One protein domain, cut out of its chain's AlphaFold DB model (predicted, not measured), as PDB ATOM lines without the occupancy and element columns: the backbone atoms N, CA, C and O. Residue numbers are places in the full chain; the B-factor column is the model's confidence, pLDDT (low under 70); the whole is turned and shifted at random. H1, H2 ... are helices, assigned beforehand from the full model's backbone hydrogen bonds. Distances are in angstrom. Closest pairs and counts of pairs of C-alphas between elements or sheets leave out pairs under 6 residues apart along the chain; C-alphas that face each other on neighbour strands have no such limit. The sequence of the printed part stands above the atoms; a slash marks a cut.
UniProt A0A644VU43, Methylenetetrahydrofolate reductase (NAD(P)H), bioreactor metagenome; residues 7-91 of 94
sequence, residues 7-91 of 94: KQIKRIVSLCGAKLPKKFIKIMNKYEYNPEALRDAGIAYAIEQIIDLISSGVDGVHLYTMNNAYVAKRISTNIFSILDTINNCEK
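This is residues 7 to 91 of the 94 residues of the protein "Methylenetetrahydrofolate reductase (NAD(P)H)" of bioreactor metagenome (UniProt A0A644VU43). A long helix, H3, is the spine of this model: H2 folds back along its first part as a helical hairpin, H4 crosses its middle at a steep tilt, and H5 reaches out past its last residues to make one end of the long axis. H1 lies at the other end, apart from H2, and residues 11 to 17 stick out there. The printed part has 85 residues with five named helices, H1 to H5 in chain order, and no named strand; the class is all helix. It is only just loose, close to compact, with a radius of gyration of the C-alphas of 14.6 A, and its outline is elongated, 46 by 26 by 22 A.

Start at H1, residues 7 to 16, which touches no helix. A tight link of 5 residues leads to H2, residues 22 to 31, and H1 and H2 are apart. Go on to H3, residues 35 to 55: H2 and H3 form a hairpin and touch, the closest C-alphas being those of Tyr 31 and Leu 38, 4.9 A apart. They run opposite ways at a shallow tilt of 22 degrees, and H3 touches H2 with residues 37 to 45 alone. Next look at H4, residues 69 to 78, which touches residues 43 to 47 of H3 alone; the closest C-alphas are those of Ile 47 and Ile 75, 6.3 A apart. H3 and H4 run the same way at a steep tilt of 46 degrees. Last comes H5, residues 80 to 89, which meets H4 only through their link; H5 and H3 are near each other, with 7 pairs of C-alphas within 10 A. In H1, H2, H3, H4 and H5 every O i to N i+4 pair is within hydrogen-bond range.

Find C-alpha 7 at (-18.925, -10.767, 27.419); from there H1 runs 14.4 A to C-alpha 16. H2 is 14.6 A long from C-alpha 22 to C-alpha 31. Find C-alpha 35 at (-10.583, -10.030, 19.629), where H3 begins; it runs 30.0 A to C-alpha 55. H4 covers 14.2 A from C-alpha 69 to C-alpha 78. H5 runs 13.7 A from C-alpha 80 and ends at C-alpha 89, (-15.031, 27.069, 11.831).

The C-alphas of Tyr 33 and Lys 91 are the two farthest apart, at 47.4 A. The printed part has no cut. The link from H3 to H4, residues 56 to 68, is long; the links H1 to H2, H2 to H3 and H4 to H5 are tight. The mean pLDDT of the printed part is 89.3, and residues 89 to 91 are under 70.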
ATOM      1  N   LYS A   7     -18.503 -10.340  26.073       83.88
ATOM      2  CA  LYS A   7     -18.925 -10.767  27.419       83.88
ATOM      3  C   LYS A   7     -19.341  -9.575  28.274       83.88
ATOM      4  O   LYS A   7     -20.382  -9.616  28.926       83.88
ATOM      5  N   GLN A   8     -18.547  -8.506  28.243       81.69
ATOM      6  CA  GLN A   8     -18.847  -7.278  28.974       81.69
ATOM      7  C   GLN A   8     -20.158  -6.655  28.494       81.69
ATOM      8  O   GLN A   8     -20.993  -6.280  29.313       81.69
ATOM      9  N   ILE A   9     -20.377  -6.611  27.178       82.00
ATOM     10  CA  ILE A   9     -21.608  -6.046  26.625       82.00
ATOM     11  C   ILE A   9     -22.825  -6.911  26.966       82.00
ATOM     12  O   ILE A   9     -23.828  -6.374  27.430       82.00
ATOM     13  N   LYS A  10     -22.732  -8.240  26.814       83.00
ATOM     14  CA  LYS A  10     -23.803  -9.172  27.211       83.00
ATOM     15  C   LYS A  10     -24.184  -8.975  28.687       83.00
ATOM     16  O   LYS A  10     -25.368  -8.936  29.009       83.00
ATOM     17  N   ARG A  11     -23.199  -8.763  29.571       84.12
ATOM     18  CA  ARG A  11     -23.436  -8.459  30.992       84.12
ATOM     19  C   ARG A  11     -24.148  -7.120  31.199       84.12
ATOM     20  O   ARG A  11     -25.125  -7.083  31.934       84.12
ATOM     21  N   ILE A  12     -23.694  -6.038  30.563       79.38
ATOM     22  CA  ILE A  12     -24.330  -4.712  30.690       79.38
ATOM     23  C   ILE A  12     -25.783  -4.762  30.205       79.38
ATOM     24  O   ILE A  12     -26.678  -4.264  30.878       79.38
ATOM     25  N   VAL A  13     -26.038  -5.422  29.075       82.94
ATOM     26  CA  VAL A  13     -27.393  -5.594  28.533       82.94
ATOM     27  C   VAL A  13     -28.277  -6.396  29.480       82.94
ATOM     28  O   VAL A  13     -29.412  -6.000  29.723       82.94
ATOM     29  N   SER A  14     -27.751  -7.477  30.062       83.94
ATOM     30  CA  SER A  14     -28.472  -8.267  31.064       83.94
ATOM     31  C   SER A  14     -28.812  -7.472  32.325       83.94
ATOM     32  O   SER A  14     -29.817  -7.775  32.957       83.94
ATOM     33  N   LEU A  15     -27.981  -6.500  32.713       81.94
ATOM     34  CA  LEU A  15     -28.192  -5.684  33.912       81.94
ATOM     35  C   LEU A  15     -29.138  -4.503  33.660       81.94
ATOM     36  O   LEU A  15     -29.935  -4.164  34.526       81.94
ATOM     37  N   CYS A  16     -29.045  -3.871  32.490       77.19
ATOM     38  CA  CYS A  16     -29.757  -2.629  32.182       77.19
ATOM     39  C   CYS A  16     -30.995  -2.824  31.291       77.19
ATOM     40  O   CYS A  16     -31.714  -1.863  31.038       77.19
ATOM     41  N   GLY A  17     -31.220  -4.025  30.747       75.69
ATOM     42  CA  GLY A  17     -32.312  -4.295  29.800       75.69
ATOM     43  C   GLY A  17     -32.178  -3.553  28.463       75.69
ATOM     44  O   GLY A  17     -33.153  -3.421  27.722       75.69
ATOM     45  N   ALA A  18     -30.987  -3.037  28.150       78.75
ATOM     46  CA  ALA A  18     -30.767  -2.193  26.982       78.75
ATOM     47  C   ALA A  18     -30.975  -2.973  25.672       78.75
ATOM     48  O   ALA A  18     -30.404  -4.044  25.466       78.75
ATOM     49  N   LYS A  19     -31.750  -2.409  24.738       82.62
ATOM     50  CA  LYS A  19     -31.892  -2.973  23.389       82.62
ATOM     51  C   LYS A  19     -30.663  -2.627  22.553       82.62
ATOM     52  O   LYS A  19     -30.365  -1.455  22.340       82.62
ATOM     53  N   LEU A  20     -29.970  -3.647  22.050       83.94
ATOM     54  CA  LEU A  20     -28.829  -3.451  21.157       83.94
ATOM     55  C   LEU A  20     -29.287  -3.215  19.705       83.94
ATOM     56  O   LEU A  20     -30.137  -3.960  19.208       83.94
ATOM     57  N   PRO A  21     -28.700  -2.242  18.983       88.62
ATOM     58  CA  PRO A  21     -28.963  -2.050  17.559       88.62
ATOM     59  C   PRO A  21     -28.614  -3.291  16.721       88.62
ATOM     60  O   PRO A  21     -27.640  -3.994  16.988       88.62
ATOM     61  N   LYS A  22     -29.351  -3.544  15.629       90.00
ATOM     62  CA  LYS A  22     -29.116  -4.725  14.767       90.00
ATOM     63  C   LYS A  22     -27.692  -4.780  14.198       90.00
ATOM     64  O   LYS A  22     -27.071  -5.842  14.192       90.00
ATOM     65  N   LYS A  23     -27.162  -3.637  13.743       89.44
ATOM     66  CA  LYS A  23     -25.792  -3.524  13.211       89.44
ATOM     67  C   LYS A  23     -24.745  -3.901  14.264       89.44
ATOM     68  O   LYS A  23     -23.810  -4.634  13.961       89.44
ATOM     69  N   PHE A  24     -24.975  -3.484  15.506       87.50
ATOM     70  CA  PHE A  24     -24.132  -3.803  16.651       87.50
ATOM     71  C   PHE A  24     -24.083  -5.315  16.921       87.50
ATOM     72  O   PHE A  24     -23.005  -5.899  17.019       87.50
ATOM     73  N   ILE A  25     -25.248  -5.974  16.957       89.06
ATOM     74  CA  ILE A  25     -25.353  -7.431  17.149       89.06
ATOM     75  C   ILE A  25     -24.643  -8.185  16.015       89.06
ATOM     76  O   ILE A  25     -23.929  -9.156  16.264       89.06
ATOM     77  N   LYS A  26     -24.797  -7.726  14.767       91.44
ATOM     78  CA  LYS A  26     -24.151  -8.342  13.598       91.44
ATOM     79  C   LYS A  26     -22.623  -8.312  13.705       91.44
ATOM     80  O   LYS A  26     -21.988  -9.326  13.427       91.44
ATOM     81  N   ILE A  27     -22.050  -7.181  14.124       91.44
ATOM     82  CA  ILE A  27     -20.602  -7.033  14.346       91.44
ATOM     83  C   ILE A  27     -20.134  -7.995  15.440       91.44
ATOM     84  O   ILE A  27     -19.208  -8.769  15.211       91.44
ATOM     85  N   MET A  28     -20.812  -7.998  16.594       89.62
ATOM     86  CA  MET A  28     -20.469  -8.891  17.701       89.62
ATOM     87  C   MET A  28     -20.454 -10.354  17.266       89.62
ATOM     88  O   MET A  28     -19.442 -11.021  17.435       89.62
ATOM     89  N   ASN A  29     -21.545 -10.839  16.674       90.50
ATOM     90  CA  ASN A  29     -21.675 -12.250  16.315       90.50
ATOM     91  C   ASN A  29     -20.649 -12.679  15.258       90.50
ATOM     92  O   ASN A  29     -20.194 -13.819  15.269       90.50
ATOM     93  N   LYS A  30     -20.277 -11.780  14.335       94.06
ATOM     94  CA  LYS A  30     -19.326 -12.095  13.263       94.06
ATOM     95  C   LYS A  30     -17.888 -12.219  13.767       94.06
ATOM     96  O   LYS A  30     -17.152 -13.053  13.245       94.06
ATOM     97  N   TYR A  31     -17.494 -11.396  14.739       93.62
ATOM     98  CA  TYR A  31     -16.102 -11.277  15.183       93.62
ATOM     99  C   TYR A  31     -15.859 -11.743  16.627       93.62
ATOM    100  O   TYR A  31     -14.745 -11.604  17.115       93.62
ATOM    101  N   GLU A  32     -16.851 -12.329  17.311       88.75
ATOM    102  CA  GLU A  32     -16.765 -12.732  18.731       88.75
ATOM    103  C   GLU A  32     -15.517 -13.569  19.076       88.75
ATOM    104  O   GLU A  32     -14.982 -13.443  20.177       88.75
ATOM    105  N   TYR A  33     -15.022 -14.377  18.137       91.44
ATOM    106  CA  TYR A  33     -13.868 -15.260  18.340       91.44
ATOM    107  C   TYR A  33     -12.524 -14.674  17.881       91.44
ATOM    108  O   TYR A  33     -11.495 -15.322  18.043       91.44
ATOM    109  N   ASN A  34     -12.507 -13.458  17.327       94.25
ATOM    110  CA  ASN A  34     -11.285 -12.742  16.967       94.25
ATOM    111  C   ASN A  34     -11.274 -11.373  17.673       94.25
ATOM    112  O   ASN A  34     -11.869 -10.418  17.169       94.25
ATOM    113  N   PRO A  35     -10.599 -11.258  18.833       90.44
ATOM    114  CA  PRO A  35     -10.583 -10.030  19.629       90.44
ATOM    115  C   PRO A  35     -10.046  -8.804  18.884       90.44
ATOM    116  O   PRO A  35     -10.510  -7.692  19.128       90.44
ATOM    117  N   GLU A  36      -9.083  -8.994  17.981       92.25
ATOM    118  CA  GLU A  36      -8.522  -7.908  17.178       92.25
ATOM    119  C   GLU A  36      -9.534  -7.411  16.146       92.25
ATOM    120  O   GLU A  36      -9.855  -6.224  16.132       92.25
ATOM    121  N   ALA A  37     -10.132  -8.322  15.375       94.31
ATOM    122  CA  ALA A  37     -11.160  -7.967  14.400       94.31
ATOM    123  C   ALA A  37     -12.408  -7.363  15.065       94.31
ATOM    124  O   ALA A  37     -12.984  -6.404  14.551       94.31
ATOM    125  N   LEU A  38     -12.817  -7.886  16.229       92.94
ATOM    126  CA  LEU A  38     -13.921  -7.332  17.010       92.94
ATOM    127  C   LEU A  38     -13.617  -5.898  17.437       92.94
ATOM    128  O   LEU A  38     -14.463  -5.022  17.270       92.94
ATOM    129  N   ARG A  39     -12.411  -5.658  17.962       91.56
ATOM    130  CA  ARG A  39     -11.972  -4.330  18.387       91.56
ATOM    131  C   ARG A  39     -11.967  -3.351  17.220       91.56
ATOM    132  O   ARG A  39     -12.495  -2.254  17.375       91.56
ATOM    133  N   ASP A  40     -11.415  -3.737  16.077       93.12
ATOM    134  CA  ASP A  40     -11.342  -2.869  14.900       93.12
ATOM    135  C   ASP A  40     -12.741  -2.540  14.364       93.12
ATOM    136  O   ASP A  40     -13.062  -1.370  14.139       93.12
ATOM    137  N   ALA A  41     -13.626  -3.537  14.270       93.88
ATOM    138  CA  ALA A  41     -15.019  -3.323  13.888       93.88
ATOM    139  C   ALA A  41     -15.781  -2.461  14.912       93.88
ATOM    140  O   ALA A  41     -16.601  -1.621  14.541       93.88
ATOM    141  N   GLY A  42     -15.498  -2.632  16.204       92.25
ATOM    142  CA  GLY A  42     -16.081  -1.840  17.280       92.25
ATOM    143  C   GLY A  42     -15.611  -0.389  17.306       92.25
ATOM    144  O   GLY A  42     -16.412   0.493  17.614       92.25
ATOM    145  N   ILE A  43     -14.344  -0.132  16.967       93.81
ATOM    146  CA  ILE A  43     -13.795   1.216  16.776       93.81
ATOM    147  C   ILE A  43     -14.467   1.880  15.573       93.81
ATOM    148  O   ILE A  43     -14.955   2.999  15.709       93.81
ATOM    149  N   ALA A  44     -14.553   1.189  14.431       94.69
ATOM    150  CA  ALA A  44     -15.205   1.715  13.234       94.69
ATOM    151  C   ALA A  44     -16.677   2.071  13.494       94.69
ATOM    152  O   ALA A  44     -17.126   3.161  13.145       94.69
ATOM    153  N   TYR A  45     -17.407   1.189  14.183       94.19
ATOM    154  CA  TYR A  45     -18.789   1.449  14.576       94.19
ATOM    155  C   TYR A  45     -18.918   2.659  15.512       94.19
ATOM    156  O   TYR A  45     -19.811   3.479  15.332       94.19
ATOM    157  N   ALA A  46     -18.020   2.806  16.492       94.06
ATOM    158  CA  ALA A  46     -18.036   3.964  17.384       94.06
ATOM    159  C   ALA A  46     -17.740   5.275  16.639       94.06
ATOM    160  O   ALA A  46     -18.395   6.274  16.908       94.06
ATOM    161  N   ILE A  47     -16.788   5.269  15.700       95.75
ATOM    162  CA  ILE A  47     -16.473   6.433  14.858       95.75
ATOM    163  C   ILE A  47     -17.703   6.853  14.052       95.75
ATOM    164  O   ILE A  47     -18.050   8.027  14.064       95.75
ATOM    165  N   GLU A  48     -18.395   5.907  13.418       95.44
ATOM    166  CA  GLU A  48     -19.628   6.183  12.672       95.44
ATOM    167  C   GLU A  48     -20.688   6.863  13.548       95.44
ATOM    168  O   GLU A  48     -21.242   7.883  13.152       95.44
ATOM    169  N   GLN A  49     -20.921   6.351  14.763       94.69
ATOM    170  CA  GLN A  49     -21.869   6.970  15.695       94.69
ATOM    171  C   GLN A  49     -21.440   8.379  16.119       94.69
ATOM    172  O   GLN A  49     -22.281   9.256  16.277       94.69
ATOM    173  N   ILE A  50     -20.143   8.593  16.337       95.56
ATOM    174  CA  ILE A  50     -19.612   9.900  16.728       95.56
ATOM    175  C   ILE A  50     -19.811  10.911  15.600       95.56
ATOM    176  O   ILE A  50     -20.273  12.014  15.865       95.56
ATOM    177  N   ILE A  51     -19.500  10.531  14.359       95.50
ATOM    178  CA  ILE A  51     -19.680  11.396  13.189       95.50
ATOM    179  C   ILE A  51     -21.153  11.781  13.040       95.50
ATOM    180  O   ILE A  51     -21.445  12.961  12.896       95.50
ATOM    181  N   ASP A  52     -22.071  10.820  13.148       95.62
ATOM    182  CA  ASP A  52     -23.516  11.069  13.044       95.62
ATOM    183  C   ASP A  52     -24.027  12.050  14.116       95.62
ATOM    184  O   ASP A  52     -24.732  13.013  13.811       95.62
ATOM    185  N   LEU A  53     -23.602  11.867  15.372       95.31
ATOM    186  CA  LEU A  53     -23.948  12.774  16.472       95.31
ATOM    187  C   LEU A  53     -23.401  14.184  16.239       95.31
ATOM    188  O   LEU A  53     -24.124  15.164  16.388       95.31
ATOM    189  N   ILE A  54     -22.132  14.282  15.853       94.19
ATOM    190  CA  ILE A  54     -21.469  15.553  15.569       94.19
ATOM    191  C   ILE A  54     -22.173  16.283  14.415       94.19
ATOM    192  O   ILE A  54     -22.485  17.465  14.535       94.19
ATOM    193  N   SER A  55     -22.485  15.584  13.321       93.69
ATOM    194  CA  SER A  55     -23.237  16.141  12.190       93.69
ATOM    195  C   SER A  55     -24.666  16.548  12.557       93.69
ATOM    196  O   SER A  55     -25.254  17.383  11.875       93.69
ATOM    197  N   SER A  56     -25.210  15.998  13.644       95.56
ATOM    198  CA  SER A  56     -26.513  16.373  14.199       95.56
ATOM    199  C   SER A  56     -26.450  17.561  15.174       95.56
ATOM    200  O   SER A  56     -27.484  17.947  15.712       95.56
ATOM    201  N   GLY A  57     -25.267  18.145  15.407       92.06
ATOM    202  CA  GLY A  57     -25.098  19.367  16.200       92.06
ATOM    203  C   GLY A  57     -25.116  19.162  17.717       92.06
ATOM    204  O   GLY A  57     -25.569  20.044  18.438       92.06
ATOM    205  N   VAL A  58     -24.665  18.006  18.218       94.88
ATOM    206  CA  VAL A  58     -24.508  17.806  19.672       94.88
ATOM    207  C   VAL A  58     -23.393  18.685  20.250       94.88
ATOM    208  O   VAL A  58     -22.366  18.884  19.604       94.88
ATOM    209  N   ASP A  59     -23.534  19.105  21.511       91.12
ATOM    210  CA  ASP A  59     -22.528  19.928  22.210       91.12
ATOM    211  C   ASP A  59     -21.196  19.195  22.451       91.12
ATOM    212  O   ASP A  59     -20.146  19.803  22.654       91.12
ATOM    213  N   GLY A  60     -21.224  17.861  22.484       89.69
ATOM    214  CA  GLY A  60     -20.027  17.064  22.698       89.69
ATOM    215  C   GLY A  60     -20.295  15.573  22.835       89.69
ATOM    216  O   GLY A  60     -21.435  15.112  22.918       89.69
ATOM    217  N   VAL A  61     -19.212  14.796  22.878       92.25
ATOM    218  CA  VAL A  61     -19.271  13.339  23.023       92.25
ATOM    219  C   VAL A  61     -18.390  12.875  24.176       92.25
ATOM    220  O   VAL A  61     -17.186  13.119  24.200       92.25
ATOM    221  N   HIS A  62     -18.979  12.129  25.112       92.38
ATOM    222  CA  HIS A  62     -18.242  11.478  26.189       92.38
ATOM    223  C   HIS A  62     -17.844  10.045  25.805       92.38
ATOM    224  O   HIS A  62     -18.690   9.168  25.600       92.38
ATOM    225  N   LEU A  63     -16.538   9.783  25.719       90.50
ATOM    226  CA  LEU A  63     -16.012   8.489  25.293       90.50
ATOM    227  C   LEU A  63     -15.608   7.607  26.484       90.50
ATOM    228  O   LEU A  63     -14.553   7.788  27.082       90.50
ATOM    229  N   TYR A  64     -16.385   6.553  26.744       88.62
ATOM    230  CA  TYR A  64     -15.950   5.455  27.615       88.62
ATOM    231  C   TYR A  64     -14.925   4.567  26.902       88.62
ATOM    232  O   TYR A  64     -15.281   3.751  26.047       88.62
ATOM    233  N   THR A  65     -13.654   4.732  27.268       86.19
ATOM    234  CA  THR A  65     -12.505   4.002  26.704       86.19
ATOM    235  C   THR A  65     -12.235   2.673  27.405       86.19
ATOM    236  O   THR A  65     -11.479   1.858  26.886       86.19
ATOM    237  N   MET A  66     -12.844   2.440  28.574       85.62
ATOM    238  CA  MET A  66     -12.658   1.236  29.395       85.62
ATOM    239  C   MET A  66     -11.187   0.979  29.764       85.62
ATOM    240  O   MET A  66     -10.696  -0.140  29.635       85.62
ATOM    241  N   ASN A  67     -10.477   2.031  30.191       85.75
ATOM    242  CA  ASN A  67      -9.040   2.019  30.506       85.75
ATOM    243  C   ASN A  67      -8.146   1.564  29.335       85.75
ATOM    244  O   ASN A  67      -7.035   1.079  29.541       85.75
ATOM    245  N   ASN A  68      -8.611   1.729  28.093       88.50
ATOM    246  CA  ASN A  68      -7.872   1.346  26.898       88.50
ATOM    247  C   ASN A  68      -7.405   2.579  26.104       88.50
ATOM    248  O   ASN A  68      -8.151   3.155  25.306       88.50
ATOM    249  N   ALA A  69      -6.139   2.961  26.297       93.88
ATOM    250  CA  ALA A  69      -5.530   4.102  25.609       93.88
ATOM    251  C   ALA A  69      -5.427   3.906  24.085       93.88
ATOM    252  O   ALA A  69      -5.539   4.873  23.333       93.88
ATOM    253  N   TYR A  70      -5.265   2.664  23.611       93.00
ATOM    254  CA  TYR A  70      -5.221   2.361  22.177       93.00
ATOM    255  C   TYR A  70      -6.548   2.712  21.497       93.00
ATOM    256  O   TYR A  70      -6.557   3.379  20.463       93.00
ATOM    257  N   VAL A  71      -7.669   2.317  22.106       92.50
ATOM    258  CA  VAL A  71      -9.016   2.627  21.608       92.50
ATOM    259  C   VAL A  71      -9.257   4.136  21.609       92.50
ATOM    260  O   VAL A  71      -9.718   4.675  20.604       92.50
ATOM    261  N   ALA A  72      -8.898   4.815  22.704       93.50
ATOM    262  CA  ALA A  72      -9.026   6.265  22.825       93.50
ATOM    263  C   ALA A  72      -8.282   6.990  21.694       93.50
ATOM    264  O   ALA A  72      -8.887   7.760  20.952       93.50
ATOM    265  N   LYS A  73      -6.994   6.661  21.518       95.88
ATOM    266  CA  LYS A  73      -6.125   7.265  20.504       95.88
ATOM    267  C   LYS A  73      -6.623   6.990  19.090       95.88
ATOM    268  O   LYS A  73      -6.672   7.899  18.272       95.88
ATOM    269  N   ARG A  74      -7.011   5.746  18.787       95.88
ATOM    270  CA  ARG A  74      -7.544   5.383  17.467       95.88
ATOM    271  C   ARG A  74      -8.780   6.206  17.125       95.88
ATOM    272  O   ARG A  74      -8.834   6.745  16.025       95.88
ATOM    273  N   ILE A  75      -9.738   6.320  18.042       95.50
ATOM    274  CA  ILE A  75     -10.965   7.085  17.795       95.50
ATOM    275  C   ILE A  75     -10.636   8.565  17.614       95.50
ATOM    276  O   ILE A  75     -10.985   9.119  16.578       95.50
ATOM    277  N   SER A  76      -9.909   9.177  18.558       94.69
ATOM    278  CA  SER A  76      -9.601  10.611  18.511       94.69
ATOM    279  C   SER A  76      -8.802  11.000  17.267       94.69
ATOM    280  O   SER A  76      -9.085  12.024  16.661       94.69
ATOM    281  N   THR A  77      -7.838  10.173  16.846       96.75
ATOM    282  CA  THR A  77      -7.062  10.424  15.625       96.75
ATOM    283  C   THR A  77      -7.926  10.342  14.366       96.75
ATOM    284  O   THR A  77      -7.754  11.167  13.478       96.75
ATOM    285  N   ASN A  78      -8.861   9.389  14.275       96.56
ATOM    286  CA  ASN A  78      -9.695   9.235  13.075       96.56
ATOM    287  C   ASN A  78     -10.686  10.389  12.877       96.56
ATOM    288  O   ASN A  78     -11.000  10.722  11.741       96.56
ATOM    289  N   ILE A  79     -11.173  10.995  13.961       95.44
ATOM    290  CA  ILE A  79     -12.142  12.102  13.898       95.44
ATOM    291  C   ILE A  79     -11.493  13.480  14.069       95.44
ATOM    292  O   ILE A  79     -12.205  14.477  14.150       95.44
ATOM    293  N   PHE A  80     -10.160  13.556  14.148       95.06
ATOM    294  CA  PHE A  80      -9.455  14.789  14.501       95.06
ATOM    295  C   PHE A  80      -9.793  15.948  13.560       95.06
ATOM    296  O   PHE A  80     -10.188  17.004  14.035       95.06
ATOM    297  N   SER A  81      -9.707  15.746  12.241       95.19
ATOM    298  CA  SER A  81     -10.006  16.804  11.265       95.19
ATOM    299  C   SER A  81     -11.464  17.266  11.316       95.19
ATOM    300  O   SER A  81     -11.742  18.438  11.078       95.19
ATOM    301  N   ILE A  82     -12.391  16.367  11.657       93.31
ATOM    302  CA  ILE A  82     -13.818  16.682  11.809       93.31
ATOM    303  C   ILE A  82     -14.018  17.584  13.029       93.31
ATOM    304  O   ILE A  82     -14.656  18.628  12.922       93.31
ATOM    305  N   LEU A  83     -13.431  17.213  14.171       91.81
ATOM    306  CA  LEU A  83     -13.488  18.018  15.392       91.81
ATOM    307  C   LEU A  83     -12.809  19.375  15.208       91.81
ATOM    308  O   LEU A  83     -13.354  20.391  15.620       91.81
ATOM    309  N   ASP A  84     -11.634  19.391  14.584       93.06
ATOM    310  CA  ASP A  84     -10.878  20.613  14.315       93.06
ATOM    311  C   ASP A  84     -11.669  21.576  13.424       93.06
ATOM    312  O   ASP A  84     -11.765  22.761  13.736       93.06
ATOM    313  N   THR A  85     -12.325  21.055  12.382       92.25
ATOM    314  CA  THR A  85     -13.213  21.850  11.524       92.25
ATOM    315  C   THR A  85     -14.324  22.483  12.346       92.25
ATOM    316  O   THR A  85     -14.533  23.682  12.267       92.25
ATOM    317  N   ILE A  86     -15.023  21.713  13.174       89.12
ATOM    318  CA  ILE A  86     -16.203  22.210  13.893       89.12
ATOM    319  C   ILE A  86     -15.818  23.211  14.980       89.12
ATOM    320  O   ILE A  86     -16.443  24.259  15.096       89.12
ATOM    321  N   ASN A  87     -14.738  22.939  15.709       88.00
ATOM    322  CA  ASN A  87     -14.277  23.805  16.790       88.00
ATOM    323  C   ASN A  87     -13.626  25.102  16.288       88.00
ATOM    324  O   ASN A  87     -13.620  26.099  17.005       88.00
ATOM    325  N   ASN A  88     -13.046  25.106  15.081       86.19
ATOM    326  CA  ASN A  88     -12.360  26.281  14.536       86.19
ATOM    327  C   ASN A  88     -13.148  27.012  13.433       86.19
ATOM    328  O   ASN A  88     -12.849  28.176  13.164       86.19
ATOM    329  N   CYS A  89     -14.168  26.399  12.816       61.34
ATOM    330  CA  CYS A  89     -15.031  27.069  11.831       61.34
ATOM    331  C   CYS A  89     -16.004  28.082  12.441       61.34
ATOM    332  O   CYS A  89     -16.479  28.943  11.698       61.34
ATOM    333  N   GLU A  90     -16.242  28.085  13.758       53.75
ATOM    334  CA  GLU A  90     -17.000  29.168  14.415       53.75
ATOM    335  C   GLU A  90     -16.373  30.565  14.199       53.75
ATOM    336  O   GLU A  90     -17.023  31.580  14.435       53.75
ATOM    337  N   LYS A  91     -15.135  30.648  13.689       49.56
ATOM    338  CA  LYS A  91     -14.465  31.915  13.353       49.56
ATOM    339  C   LYS A  91     -14.684  32.425  11.922       49.56
ATOM    340  O   LYS A  91     -14.145  33.478  11.603       49.56
TER     341      LYS A  91